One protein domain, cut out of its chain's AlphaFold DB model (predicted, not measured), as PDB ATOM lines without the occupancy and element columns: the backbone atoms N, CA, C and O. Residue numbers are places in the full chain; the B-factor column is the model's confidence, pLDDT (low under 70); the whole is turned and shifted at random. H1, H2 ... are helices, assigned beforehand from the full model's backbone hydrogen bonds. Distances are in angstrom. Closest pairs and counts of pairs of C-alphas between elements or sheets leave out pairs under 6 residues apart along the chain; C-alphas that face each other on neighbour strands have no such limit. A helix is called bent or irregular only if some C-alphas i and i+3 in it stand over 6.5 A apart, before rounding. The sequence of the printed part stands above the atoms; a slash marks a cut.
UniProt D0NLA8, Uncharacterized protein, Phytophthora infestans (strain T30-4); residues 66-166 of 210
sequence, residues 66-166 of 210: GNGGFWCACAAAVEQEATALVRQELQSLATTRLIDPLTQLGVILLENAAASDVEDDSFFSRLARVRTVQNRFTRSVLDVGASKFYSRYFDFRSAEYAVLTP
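AT A GLANCE: This is residues 66 to 166 of the 210 residues of an uncharacterized protein of Phytophthora infestans (strain T30-4) (UniProt D0NLA8). A long helix, H1, is paired with two helices in a row, H2 and H3, which run back along it and on past its beginning; the longest helix, H4, crosses over the first part of H1 and over H3 as a diagonal bar. Short H5 turns off the far end of H4, and the unnamed stretch 154 to 166 folds back from it toward the place where the printed part begins, while residues 115 to 120 of the link between H3 and H4 stick out. The printed part has 101 residues with five named helices, in the order H1, H2, H3, H4, H5, and no named strand; its class is all helix. It is compact, with a radius of gyration of the C-alphas of 14.5 A, and its outline is flat, spanning 46 by 33 by 16 A.

IN THESE COORDINATES: H1 covers residues 69 to 87 and begins at C-alpha 69, at (144.013, 135.369, 61.173); it measures 29.6 A and is irregular, with C-alphas 84 and 87 7.8 A apart. H2 is residues 89 to 96, 10.3 A long. H3 is residues 99 to 114, 22.9 A long. H4 is residues 123 to 144, 32.2 A long, from C-alpha 123 at (138.026, 150.155, 51.574). H5 is residues 146 to 153, 9.8 A long, ending at C-alpha 153 at (154.059, 125.294, 60.562); it is neither bent nor irregular, but only just: C-alphas 150 and 153 are 6.3 A apart.

HOW THE PARTS SIT: H1 is the hub, touching H2, H3 and H4. With residues 78 to 86 alone it touches H2, opposite ways at a shallow tilt of 10 degrees; the two form a helical hairpin, their closest C-alphas being those of Ala 82 and Ser 92, 4.6 A apart. H1 touches H3 with residues 71 to 79 alone, opposite ways at a shallow tilt of 14 degrees; the closest C-alphas are those of Ala 75 and Ile 99, 5.3 A apart. H2 and H3 meet only through their link. H4 touches H1 with residues 130 to 138 alone, the same way at 68 degrees, a steep tilt only just short of about perpendicular; the closest C-alphas, of Cys 72 and Gln 134, are 5.1 A apart. H4 touches H3 with residues 123 to 131 alone, opposite ways at a steep tilt of 59 degrees; the closest C-alphas, of Val 107 and Arg 126, are 5.6 A apart. H5 is close to H4 but not clearly touching, about perpendicular at 86 degrees, with the closest C-alphas, of Val 141 and Phe 149, 6.0 A apart. H5 is apart from H1, H2 and H3, and H2 is apart from H4. Every O i to N i+4 pair is within hydrogen-bond range in H2, H3, H4 and H5; in H1 13 of 15 are.

THE WHOLE: The two C-alphas farthest apart, of Arg 87 and Asp 117, are 46.6 A apart, while those of Gly 66 and Pro 166 are 10.5 A apart. The printed part has no cut. The links H1 to H2, H2 to H3 and H4 to H5 are tight, and H3 to H4, with 8 residues, is short. The mean pLDDT of the printed part is 86.6; residues 114 to 120, 157 and 165 to 166 are under 70.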
ATOM      1  N   GLY A  66     144.392 134.864  66.526       85.44
ATOM      2  CA  GLY A  66     143.730 136.155  66.699       85.44
ATOM      3  C   GLY A  66     144.079 137.142  65.585       85.44
ATOM      4  O   GLY A  66     144.547 136.765  64.506       85.44
ATOM      5  N   ASN A  67     143.823 138.433  65.820       86.62
ATOM      6  CA  ASN A  67     144.105 139.519  64.866       86.62
ATOM      7  C   ASN A  67     143.502 139.309  63.465       86.62
ATOM      8  O   ASN A  67     144.063 139.746  62.458       86.62
ATOM      9  N   GLY A  68     142.362 138.621  63.385       88.12
ATOM     10  CA  GLY A  68     141.688 138.303  62.126       88.12
ATOM     11  C   GLY A  68     142.283 137.120  61.355       88.12
ATOM     12  O   GLY A  68     141.718 136.739  60.330       88.12
ATOM     13  N   GLY A  69     143.364 136.499  61.842       88.94
ATOM     14  CA  GLY A  69     144.013 135.369  61.173       88.94
ATOM     15  C   GLY A  69     143.090 134.161  61.025       88.94
ATOM     16  O   GLY A  69     142.981 133.601  59.935       88.94
ATOM     17  N   PHE A  70     142.342 133.813  62.078       90.75
ATOM     18  CA  PHE A  70     141.324 132.760  62.022       90.75
ATOM     19  C   PHE A  70     140.293 133.002  60.912       90.75
ATOM     20  O   PHE A  70     140.009 132.110  60.119       90.75
ATOM     21  N   TRP A  71     139.760 134.220  60.817       91.81
ATOM     22  CA  TRP A  71     138.720 134.552  59.842       91.81
ATOM     23  C   TRP A  71     139.229 134.517  58.400       91.81
ATOM     24  O   TRP A  71     138.526 134.023  57.517       91.81
ATOM     25  N   CYS A  72     140.466 134.962  58.161       92.12
ATOM     26  CA  CYS A  72     141.122 134.802  56.863       92.12
ATOM     27  C   CYS A  72     141.338 133.329  56.503       92.12
ATOM     28  O   CYS A  72     141.051 132.938  55.371       92.12
ATOM     29  N   ALA A  73     141.786 132.508  57.457       91.88
ATOM     30  CA  ALA A  73     141.928 131.070  57.255       91.88
ATOM     31  C   ALA A  73     140.574 130.407  56.935       91.88
ATOM     32  O   ALA A  73     140.493 129.588  56.021       91.88
ATOM     33  N   CYS A  74     139.497 130.800  57.624       92.56
ATOM     34  CA  CYS A  74     138.145 130.322  57.336       92.56
ATOM     35  C   CYS A  74     137.674 130.708  55.934       92.56
ATOM     36  O   CYS A  74     137.154 129.851  55.228       92.56
ATOM     37  N   ALA A  75     137.858 131.964  55.514       94.31
ATOM     38  CA  ALA A  75     137.470 132.402  54.173       94.31
ATOM     39  C   ALA A  75     138.195 131.593  53.083       94.31
ATOM     40  O   ALA A  75     137.552 131.092  52.163       94.31
ATOM     41  N   ALA A  76     139.508 131.391  53.242       92.50
ATOM     42  CA  ALA A  76     140.317 130.574  52.340       92.50
ATOM     43  C   ALA A  76     139.864 129.102  52.314       92.50
ATOM     44  O   ALA A  76     139.743 128.502  51.247       92.50
ATOM     45  N   ALA A  77     139.566 128.514  53.478       92.50
ATOM     46  CA  ALA A  77     139.086 127.135  53.571       92.50
ATOM     47  C   ALA A  77     137.696 126.955  52.934       92.50
ATOM     48  O   ALA A  77     137.460 125.971  52.239       92.50
ATOM     49  N   VAL A  78     136.788 127.917  53.128       94.31
ATOM     50  CA  VAL A  78     135.450 127.919  52.513       94.31
ATOM     51  C   VAL A  78     135.542 128.005  50.989       94.31
ATOM     52  O   VAL A  78     134.790 127.324  50.298       94.31
ATOM     53  N   GLU A  79     136.472 128.794  50.452       93.31
ATOM     54  CA  GLU A  79     136.711 128.894  49.008       93.31
ATOM     55  C   GLU A  79     137.222 127.576  48.402       93.31
ATOM     56  O   GLU A  79     136.738 127.128  47.355       93.31
ATOM     57  N   GLN A  80     138.141 126.898  49.095       91.12
ATOM     58  CA  GLN A  80     138.607 125.565  48.699       91.12
ATOM     59  C   GLN A  80     137.474 124.531  48.745       91.12
ATOM     60  O   GLN A  80     137.304 123.761  47.798       91.12
ATOM     61  N   GLU A  81     136.660 124.546  49.803       93.19
ATOM     62  CA  GLU A  81     135.517 123.640  49.952       93.19
ATOM     63  C   GLU A  81     134.456 123.884  48.869       93.19
ATOM     64  O   GLU A  81     133.966 122.942  48.249       93.19
ATOM     65  N   ALA A  82     134.141 125.147  48.562       92.94
ATOM     66  CA  ALA A  82     133.215 125.492  47.484       92.94
ATOM     67  C   ALA A  82     133.675 124.924  46.130       92.94
ATOM     68  O   ALA A  82     132.853 124.421  45.357       92.94
ATOM     69  N   THR A  83     134.986 124.952  45.878       91.56
ATOM     70  CA  THR A  83     135.607 124.394  44.670       91.56
ATOM     71  C   THR A  83     135.542 122.864  44.659       91.56
ATOM     72  O   THR A  83     135.221 122.263  43.634       91.56
ATOM     73  N   ALA A  84     135.781 122.211  45.798       91.25
ATOM     74  CA  ALA A  84     135.653 120.758  45.930       91.25
ATOM     75  C   ALA A  84     134.204 120.279  45.709       91.25
ATOM     76  O   ALA A  84     133.969 119.216  45.125       91.25
ATOM     77  N   LEU A  85     133.225 121.096  46.103       92.94
ATOM     78  CA  LEU A  85     131.794 120.846  45.935       92.94
ATOM     79  C   LEU A  85     131.263 121.145  44.525       92.94
ATOM     80  O   LEU A  85     130.054 121.071  44.334       92.94
ATOM     81  N   VAL A  86     132.098 121.438  43.519       88.44
ATOM     82  CA  VAL A  86     131.641 121.858  42.172       88.44
ATOM     83  C   VAL A  86     130.639 120.894  41.516       88.44
ATOM     84  O   VAL A  86     129.783 121.310  40.745       88.44
ATOM     85  N   ARG A  87     130.689 119.598  41.859       89.94
ATOM     86  CA  ARG A  87     129.735 118.579  41.373       89.94
ATOM     87  C   ARG A  87     128.347 118.661  42.028       89.94
ATOM     88  O   ARG A  87     127.434 117.961  41.608       89.94
ATOM     89  N   GLN A  88     128.199 119.475  43.067       93.69
ATOM     90  CA  GLN A  88     126.977 119.734  43.822       93.69
ATOM     91  C   GLN A  88     126.648 121.227  43.713       93.69
ATOM     92  O   GLN A  88     126.809 121.981  44.671       93.69
ATOM     93  N   GLU A  89     126.201 121.658  42.532       91.50
ATOM     94  CA  GLU A  89     126.093 123.074  42.133       91.50
ATOM     95  C   GLU A  89     125.417 123.974  43.180       91.50
ATOM     96  O   GLU A  89     125.948 125.028  43.521       91.50
ATOM     97  N   LEU A  90     124.285 123.546  43.753       93.25
ATOM     98  CA  LEU A  90     123.568 124.328  44.769       93.25
ATOM     99  C   LEU A  90     124.353 124.472  46.077       93.25
ATOM    100  O   LEU A  90     124.327 125.534  46.698       93.25
ATOM    101  N   GLN A  91     125.057 123.420  46.500       93.62
ATOM    102  CA  GLN A  91     125.896 123.479  47.695       93.62
ATOM    103  C   GLN A  91     127.149 124.310  47.436       93.62
ATOM    104  O   GLN A  91     127.484 125.152  48.259       93.62
ATOM    105  N   SER A  92     127.792 124.146  46.278       94.00
ATOM    106  CA  SER A  92     128.931 124.975  45.872       94.00
ATOM    107  C   SER A  92     128.550 126.457  45.831       94.00
ATOM    108  O   SER A  92     129.252 127.292  46.406       94.00
ATOM    109  N   LEU A  93     127.385 126.790  45.260       93.31
ATOM    110  CA  LEU A  93     126.860 128.153  45.236       93.31
ATOM    111  C   LEU A  93     126.608 128.689  46.650       93.31
ATOM    112  O   LEU A  93     127.045 129.793  46.970       93.31
ATOM    113  N   ALA A  94     125.928 127.918  47.503       91.81
ATOM    114  CA  ALA A  94     125.644 128.321  48.879       91.81
ATOM    115  C   ALA A  94     126.932 128.545  49.690       91.81
ATOM    116  O   ALA A  94     127.046 129.550  50.390       91.81
ATOM    117  N   THR A  95     127.922 127.661  49.548       94.19
ATOM    118  CA  THR A  95     129.229 127.775  50.208       94.19
ATOM    119  C   THR A  95     130.013 128.981  49.690       94.19
ATOM    120  O   THR A  95     130.553 129.743  50.486       94.19
ATOM    121  N   THR A  96     129.998 129.236  48.378       95.00
ATOM    122  CA  THR A  96     130.655 130.411  47.771       95.00
ATOM    123  C   THR A  96     130.114 131.721  48.349       95.00
ATOM    124  O   THR A  96     130.874 132.654  48.601       95.00
ATOM    125  N   ARG A  97     128.809 131.794  48.647       93.69
ATOM    126  CA  ARG A  97     128.188 132.987  49.253       93.69
ATOM    127  C   ARG A  97     128.663 133.291  50.677       93.69
ATOM    128  O   ARG A  97     128.414 134.393  51.156       93.69
ATOM    129  N   LEU A  98     129.354 132.366  51.344       92.38
ATOM    130  CA  LEU A  98     129.945 132.600  52.666       92.38
ATOM    131  C   LEU A  98     131.302 133.317  52.601       92.38
ATOM    132  O   LEU A  98     131.737 133.869  53.611       92.38
ATOM    133  N   ILE A  99     131.961 133.352  51.437       93.75
ATOM    134  CA  ILE A  99     133.297 133.947  51.277       93.75
ATOM    135  C   ILE A  99     133.249 135.469  51.465       93.75
ATOM    136  O   ILE A  99     134.098 136.030  52.169       93.75
ATOM    137  N   ASP A 100     132.256 136.142  50.873       92.88
ATOM    138  CA  ASP A 100     132.155 137.606  50.920       92.88
ATOM    139  C   ASP A 100     131.935 138.128  52.351       92.88
ATOM    140  O   ASP A 100     132.717 138.981  52.775       92.88
ATOM    141  N   PRO A 101     130.986 137.596  53.156       93.31
ATOM    142  CA  PRO A 101     130.819 138.025  54.545       93.31
ATOM    143  C   PRO A 101     132.060 137.792  55.415       93.31
ATOM    144  O   PRO A 101     132.409 138.645  56.230       93.31
ATOM    145  N   LEU A 102     132.756 136.662  55.238       93.44
ATOM    146  CA  LEU A 102     133.986 136.369  55.986       93.44
ATOM    147  C   LEU A 102     135.121 137.328  55.606       93.44
ATOM    148  O   LEU A 102     135.868 137.789  56.468       93.44
ATOM    149  N   THR A 103     135.225 137.675  54.322       94.31
ATOM    150  CA  THR A 103     136.191 138.668  53.835       94.31
ATOM    151  C   THR A 103     135.850 140.065  54.353       94.31
ATOM    152  O   THR A 103     136.731 140.781  54.832       94.31
ATOM    153  N   GLN A 104     134.570 140.439  54.322       93.38
ATOM    154  CA  GLN A 104     134.084 141.718  54.829       93.38
ATOM    155  C   GLN A 104     134.349 141.875  56.328       93.38
ATOM    156  O   GLN A 104     134.729 142.957  56.765       93.38
ATOM    157  N   LEU A 105     134.232 140.800  57.112       91.88
ATOM    158  CA  LEU A 105     134.573 140.823  58.532       91.88
ATOM    159  C   LEU A 105     136.044 141.212  58.761       91.88
ATOM    160  O   LEU A 105     136.324 142.031  59.630       91.88
ATOM    161  N   GLY A 106     136.975 140.713  57.941       90.81
ATOM    162  CA  GLY A 106     138.379 141.142  57.981       90.81
ATOM    163  C   GLY A 106     138.564 142.631  57.665       90.81
ATOM    164  O   GLY A 106     139.355 143.312  58.316       90.81
ATOM    165  N   VAL A 107     137.801 143.159  56.702       92.19
ATOM    166  CA  VAL A 107     137.840 144.586  56.337       92.19
ATOM    167  C   VAL A 107     137.286 145.473  57.454       92.19
ATOM    168  O   VAL A 107     137.867 146.521  57.736       92.19
ATOM    169  N   ILE A 108     136.210 145.040  58.118       91.25
ATOM    170  CA  ILE A 108     135.621 145.734  59.273       91.25
ATOM    171  C   ILE A 108     136.598 145.740  60.454       91.25
ATOM    172  O   ILE A 108     136.751 146.759  61.120       91.25
ATOM    173  N   LEU A 109     137.301 144.628  60.705       88.94
ATOM    174  CA  LEU A 109     138.337 144.581  61.742       88.94
ATOM    175  C   LEU A 109     139.439 145.618  61.480       88.94
ATOM    176  O   LEU A 109     139.827 146.327  62.406       88.94
ATOM    177  N   LEU A 110     139.906 145.739  60.232       87.62
ATOM    178  CA  LEU A 110     140.879 146.765  59.840       87.62
ATOM    179  C   LEU A 110     140.338 148.179  60.021       87.62
ATOM    180  O   LEU A 110     141.060 149.034  60.516       87.62
ATOM    181  N   GLU A 111     139.083 148.418  59.643       87.81
ATOM    182  CA  GLU A 111     138.425 149.718  59.816       87.81
ATOM    183  C   GLU A 111     138.431 150.164  61.274       87.81
ATOM    184  O   GLU A 111     138.877 151.261  61.600       87.81
ATOM    185  N   ASN A 112     137.997 149.265  62.156       84.81
ATOM    186  CA  ASN A 112     137.885 149.537  63.582       84.81
ATOM    187  C   ASN A 112     139.258 149.715  64.243       84.81
ATOM    188  O   ASN A 112     139.373 150.430  65.235       84.81
ATOM    189  N   ALA A 113     140.296 149.070  63.709       79.06
ATOM    190  CA  ALA A 113     141.662 149.215  64.200       79.06
ATOM    191  C   ALA A 113     142.357 150.487  63.686       79.06
ATOM    192  O   ALA A 113     143.167 151.062  64.410       79.06
ATOM    193  N   ALA A 114     142.055 150.914  62.453       64.38
ATOM    194  CA  ALA A 114     142.676 152.056  61.778       64.38
ATOM    195  C   ALA A 114     142.105 153.416  62.202       64.38
ATOM    196  O   ALA A 114     142.690 154.442  61.859       64.38
ATOM    197  N   ALA A 115     141.019 153.434  62.981       56.28
ATOM    198  CA  ALA A 115     140.374 154.649  63.479       56.28
ATOM    199  C   ALA A 115     141.290 155.583  64.307       56.28
ATOM    200  O   ALA A 115     140.838 156.659  64.690       56.28
ATOM    201  N   SER A 116     142.549 155.205  64.584       53.16
ATOM    202  CA  SER A 116     143.522 156.049  65.287       53.16
ATOM    203  C   SER A 116     144.675 156.629  64.456       53.16
ATOM    204  O   SER A 116     145.206 157.632  64.907       53.16
ATOM    205  N   ASP A 117     145.084 156.083  63.294       54.62
ATOM    206  CA  ASP A 117     146.449 156.392  62.788       54.62
ATOM    207  C   ASP A 117     146.669 156.520  61.264       54.62
ATOM    208  O   ASP A 117     147.798 156.783  60.850       54.62
ATOM    209  N   VAL A 118     145.664 156.368  60.387       56.38
ATOM    210  CA  VAL A 118     145.893 156.525  58.929       56.38
ATOM    211  C   VAL A 118     144.729 157.260  58.264       56.38
ATOM    212  O   VAL A 118     143.689 156.664  58.001       56.38
ATOM    213  N   GLU A 119     144.922 158.543  57.947       55.22
ATOM    214  CA  GLU A 119     143.915 159.424  57.322       55.22
ATOM    215  C   GLU A 119     143.478 159.014  55.895       55.22
ATOM    216  O   GLU A 119     142.658 159.705  55.305       55.22
ATOM    217  N   ASP A 120     143.938 157.882  55.339       58.41
ATOM    218  CA  ASP A 120     143.655 157.509  53.940       58.41
ATOM    219  C   ASP A 120     143.580 155.986  53.635       58.41
ATOM    220  O   ASP A 120     143.798 155.550  52.500       58.41
ATOM    221  N   ASP A 121     143.249 155.117  54.607       76.44
ATOM    222  CA  ASP A 121     143.093 153.672  54.316       76.44
ATOM    223  C   ASP A 121     141.718 153.341  53.685       76.44
ATOM    224  O   ASP A 121     140.735 152.986  54.353       76.44
ATOM    225  N   SER A 122     141.643 153.461  52.354       87.31
ATOM    226  CA  SER A 122     140.436 153.155  51.572       87.31
ATOM    227  C   SER A 122     139.929 151.715  51.773       87.31
ATOM    228  O   SER A 122     140.686 150.786  52.065       87.31
ATOM    229  N   PHE A 123     138.631 151.495  51.534       89.94
ATOM    230  CA  PHE A 123     138.026 150.155  51.574       89.94
ATOM    231  C   PHE A 123     138.780 149.138  50.697       89.94
ATOM    232  O   PHE A 123     139.026 148.010  51.122       89.94
ATOM    233  N   PHE A 124     139.182 149.534  49.483       91.25
ATOM    234  CA  PHE A 124     139.879 148.646  48.547       91.25
ATOM    235  C   PHE A 124     141.286 148.274  49.021       91.25
ATOM    236  O   PHE A 124     141.697 147.128  48.841       91.25
ATOM    237  N   SER A 125     141.998 149.201  49.668       90.56
ATOM    238  CA  SER A 125     143.295 148.925  50.299       90.56
ATOM    239  C   SER A 125     143.152 147.871  51.401       90.56
ATOM    240  O   SER A 125     143.827 146.835  51.381       90.56
ATOM    241  N   ARG A 126     142.178 148.052  52.302       90.94
ATOM    242  CA  ARG A 126     141.864 147.080  53.362       90.94
ATOM    243  C   ARG A 126     141.468 145.717  52.798       90.94
ATOM    244  O   ARG A 126     141.971 144.688  53.252       90.94
ATOM    245  N   LEU A 127     140.629 145.696  51.765       93.88
ATOM    246  CA  LEU A 127     140.236 144.468  51.076       93.88
ATOM    247  C   LEU A 127     141.441 143.744  50.455       93.88
ATOM    248  O   LEU A 127     141.564 142.526  50.605       93.88
ATOM    249  N   ALA A 128     142.351 144.470  49.802       92.88
ATOM    250  CA  ALA A 128     143.561 143.899  49.211       92.88
ATOM    251  C   ALA A 128     144.488 143.281  50.272       92.88
ATOM    252  O   ALA A 128     145.041 142.198  50.056       92.88
ATOM    253  N   ARG A 129     144.609 143.914  51.446       91.12
ATOM    254  CA  ARG A 129     145.361 143.367  52.589       91.12
ATOM    255  C   ARG A 129     144.755 142.054  53.084       91.12
ATOM    256  O   ARG A 129     145.468 141.057  53.185       91.12
ATOM    257  N   VAL A 130     143.441 142.022  53.314       93.94
ATOM    258  CA  VAL A 130     142.722 140.804  53.735       93.94
ATOM    259  C   VAL A 130     142.904 139.679  52.713       93.94
ATOM    260  O   VAL A 130     143.259 138.560  53.086       93.94
ATOM    261  N   ARG A 131     142.734 139.975  51.419       95.12
ATOM    262  CA  ARG A 131     142.920 139.005  50.326       95.12
ATOM    263  C   ARG A 131     144.357 138.497  50.236       95.12
ATOM    264  O   ARG A 131     144.571 137.314  50.000       95.12
ATOM    265  N   THR A 132     145.346 139.353  50.484       94.81
ATOM    266  CA  THR A 132     146.759 138.945  50.532       94.81
ATOM    267  C   THR A 132     146.995 137.908  51.628       94.81
ATOM    268  O   THR A 132     147.625 136.883  51.371       94.81
ATOM    269  N   VAL A 133     146.451 138.131  52.827       93.56
ATOM    270  CA  VAL A 133     146.550 137.176  53.941       93.56
ATOM    271  C   VAL A 133     145.840 135.861  53.598       93.56
ATOM    272  O   VAL A 133     146.436 134.796  53.747       93.56
ATOM    273  N   GLN A 134     144.617 135.912  53.059       95.12
ATOM    274  CA  GLN A 134     143.883 134.719  52.598       95.12
ATOM    275  C   GLN A 134     144.681 133.913  51.554       95.12
ATOM    276  O   GLN A 134     144.795 132.693  51.662       95.12
ATOM    277  N   ASN A 135     145.305 134.585  50.583       94.75
ATOM    278  CA  ASN A 135     146.120 133.934  49.555       94.75
ATOM    279  C   ASN A 135     147.370 133.261  50.137       94.75
ATOM    280  O   ASN A 135     147.730 132.164  49.703       94.75
ATOM    281  N   ARG A 136     148.019 133.882  51.132       93.12
ATOM    282  CA  ARG A 136     149.145 133.264  51.852       93.12
ATOM    283  C   ARG A 136     148.711 131.986  52.557       93.12
ATOM    284  O   ARG A 136     149.390 130.978  52.416       93.12
ATOM    285  N   PHE A 137     147.566 132.004  53.243       92.62
ATOM    286  CA  PHE A 137     146.997 130.802  53.857       92.62
ATOM    287  C   PHE A 137     146.784 129.687  52.836       92.62
ATOM    288  O   PHE A 137     147.269 128.574  53.036       92.62
ATOM    289  N   THR A 138     146.108 129.989  51.726       93.50
ATOM    290  CA  THR A 138     145.854 129.010  50.663       93.50
ATOM    291  C   THR A 138     147.150 128.415  50.130       93.50
ATOM    292  O   THR A 138     147.276 127.196  50.062       93.50
ATOM    293  N   ARG A 139     148.139 129.255  49.810       93.62
ATOM    294  CA  ARG A 139     149.434 128.799  49.297       93.62
ATOM    295  C   ARG A 139     150.165 127.903  50.296       93.62
ATOM    296  O   ARG A 139     150.559 126.803  49.933       93.62
ATOM    297  N   SER A 140     150.279 128.319  51.554       91.88
ATOM    298  CA  SER A 140     150.966 127.527  52.578       91.88
ATOM    299  C   SER A 140     150.273 126.188  52.831       91.88
ATOM    300  O   SER A 140     150.935 125.161  52.975       91.88
ATOM    301  N   VAL A 141     148.937 126.162  52.831       91.88
ATOM    302  CA  VAL A 141     148.166 124.918  52.946       91.88
ATOM    303  C   VAL A 141     148.395 124.002  51.741       91.88
ATOM    304  O   VAL A 141     148.510 122.793  51.937       91.88
ATOM    305  N   LEU A 142     148.496 124.540  50.523       92.06
ATOM    306  CA  LEU A 142     148.811 123.757  49.323       92.06
ATOM    307  C   LEU A 142     150.243 123.202  49.353       92.06
ATOM    308  O   LEU A 142     150.452 122.053  48.969       92.06
ATOM    309  N   ASP A 143     151.202 123.981  49.853       92.56
ATOM    310  CA  ASP A 143     152.623 123.617  49.855       92.56
ATOM    311  C   ASP A 143     152.946 122.492  50.857       92.56
ATOM    312  O   ASP A 143     153.727 121.590  50.548       92.56
ATOM    313  N   VAL A 144     152.353 122.509  52.063       91.75
ATOM    314  CA  VAL A 144     152.672 121.520  53.123       91.75
ATOM    315  C   VAL A 144     151.508 120.613  53.535       91.75
ATOM    316  O   VAL A 144     151.726 119.624  54.243       91.75
ATOM    317  N   GLY A 145     150.286 120.908  53.095       89.56
ATOM    318  CA  GLY A 145     149.054 120.226  53.493       89.56
ATOM    319  C   GLY A 145     148.438 120.792  54.778       89.56
ATOM    320  O   GLY A 145     149.140 121.107  55.739       89.56
ATOM    321  N   ALA A 146     147.101 120.861  54.828       86.12
ATOM    322  CA  ALA A 146     146.350 121.495  55.920       86.12
ATOM    323  C   ALA A 146     146.674 120.925  57.310       86.12
ATOM    324  O   ALA A 146     146.909 121.681  58.251       86.12
ATOM    325  N   SER A 147     146.731 119.596  57.443       86.12
ATOM    326  CA  SER A 147     146.989 118.942  58.732       86.12
ATOM    327  C   SER A 147     148.352 119.327  59.308       86.12
ATOM    328  O   SER A 147     148.438 119.671  60.481       86.12
ATOM    329  N   LYS A 148     149.399 119.332  58.474       87.56
ATOM    330  CA  LYS A 148     150.756 119.727  58.876       87.56
ATOM    331  C   LYS A 148     150.868 121.227  59.092       87.56
ATOM    332  O   LYS A 148     151.555 121.644  60.025       87.56
ATOM    333  N   PHE A 149     150.218 122.022  58.240       88.06
ATOM    334  CA  PHE A 149     150.224 123.475  58.343       88.06
ATOM    335  C   PHE A 149     149.744 123.903  59.729       88.06
ATOM    336  O   PHE A 149     150.545 124.415  60.504       88.06
ATOM    337  N   TYR A 150     148.505 123.573  60.098       82.44
ATOM    338  CA  TYR A 150     147.919 124.012  61.367       82.44
ATOM    339  C   TYR A 150     148.534 123.356  62.611       82.44
ATOM    340  O   TYR A 150     148.433 123.923  63.695       82.44
ATOM    341  N   SER A 151     149.181 122.189  62.489       79.19
ATOM    342  CA  SER A 151     149.777 121.500  63.642       79.19
ATOM    343  C   SER A 151     151.243 121.853  63.909       79.19
ATOM    344  O   SER A 151     151.719 121.627  65.018       79.19
ATOM    345  N   ARG A 152     152.005 122.273  62.888       76.62
ATOM    346  CA  ARG A 152     153.476 122.369  62.981       76.62
ATOM    347  C   ARG A 152     154.079 123.626  62.365       76.62
ATOM    348  O   ARG A 152     155.113 124.071  62.850       76.62
ATOM    349  N   TYR A 153     153.488 124.158  61.299       77.19
ATOM    350  CA  TYR A 153     154.059 125.294  60.562       77.19
ATOM    351  C   TYR A 153     153.325 126.606  60.820       77.19
ATOM    352  O   TYR A 153     153.865 127.676  60.551       77.19
ATOM    353  N   PHE A 154     152.104 126.531  61.336       81.25
ATOM    354  CA  PHE A 154     151.310 127.696  61.639       81.25
ATOM    355  C   PHE A 154     151.753 128.307  62.969       81.25
ATOM    356  O   PHE A 154     151.453 127.786  64.043       81.25
ATOM    357  N   ASP A 155     152.477 129.422  62.887       78.38
ATOM    358  CA  ASP A 155     152.786 130.243  64.052       78.38
ATOM    359  C   ASP A 155     151.639 131.232  64.294       78.38
ATOM    360  O   ASP A 155     151.444 132.176  63.527       78.38
ATOM    361  N   PHE A 156     150.907 131.034  65.394       71.75
ATOM    362  CA  PHE A 156     149.816 131.909  65.845       71.75
ATOM    363  C   PHE A 156     150.256 133.357  66.118       71.75
ATOM    364  O   PHE A 156     149.407 134.225  66.292       71.75
ATOM    365  N   ARG A 157     151.567 133.620  66.158       68.44
ATOM    366  CA  ARG A 157     152.162 134.947  66.359       68.44
ATOM    367  C   ARG A 157     152.629 135.592  65.052       68.44
ATOM    368  O   ARG A 157     153.074 136.734  65.069       68.44
ATOM    369  N   SER A 158     152.589 134.871  63.928       75.94
ATOM    370  CA  SER A 158     153.152 135.368  62.675       75.94
ATOM    371  C   SER A 158     152.316 136.507  62.094       75.94
ATOM    372  O   SER A 158     151.148 136.337  61.739       75.94
ATOM    373  N   ALA A 159     152.963 137.661  61.913       76.12
ATOM    374  CA  ALA A 159     152.388 138.808  61.221       76.12
ATOM    375  C   ALA A 159     152.072 138.514  59.742       76.12
ATOM    376  O   ALA A 159     151.282 139.226  59.127       76.12
ATOM    377  N   GLU A 160     152.642 137.453  59.155       82.06
ATOM    378  CA  GLU A 160     152.348 137.061  57.772       82.06
ATOM    379  C   GLU A 160     150.898 136.606  57.585       82.06
ATOM    380  O   GLU A 160     150.351 136.746  56.485       82.06
ATOM    381  N   TYR A 161     150.304 136.086  58.663       86.06
ATOM    382  CA  TYR A 161     148.967 135.501  58.715       86.06
ATOM    383  C   TYR A 161     147.981 136.320  59.564       86.06
ATOM    384  O   TYR A 161     146.835 135.907  59.745       86.06
ATOM    385  N   ALA A 162     148.409 137.476  60.073       85.50
ATOM    386  CA  ALA A 162     147.576 138.400  60.830       85.50
ATOM    387  C   ALA A 162     147.065 139.530  59.926       85.50
ATOM    388  O   ALA A 162     147.788 140.049  59.076       85.50
ATOM    389  N   VAL A 163     145.806 139.926  60.119       83.94
ATOM    390  CA  VAL A 163     145.217 141.078  59.421       83.94
ATOM    391  C   VAL A 163     145.573 142.367  60.155       83.94
ATOM    392  O   VAL A 163     145.994 143.348  59.538       83.94
ATOM    393  N   LEU A 164     145.418 142.353  61.479       82.69
ATOM    394  CA  LEU A 164     145.812 143.457  62.343       82.69
ATOM    395  C   LEU A 164     147.299 143.338  62.666       82.69
ATOM    396  O   LEU A 164     147.757 142.305  63.159       82.69
ATOM    397  N   THR A 165     148.049 144.404  62.394       68.94
ATOM    398  CA  THR A 165     149.437 144.520  62.836       68.94
ATOM    399  C   THR A 165     149.476 144.585  64.365       68.94
ATOM    400  O   THR A 165     148.673 145.322  64.943       68.94
ATOM    401  N   PRO A 166     150.385 143.849  65.034       60.75
ATOM    402  CA  PRO A 166     150.617 144.029  66.464       60.75
ATOM    403  C   PRO A 166     150.958 145.503  66.724       60.75
ATOM    404  O   PRO A 166     151.806 146.061  66.024       60.75
TER     405      PRO A 166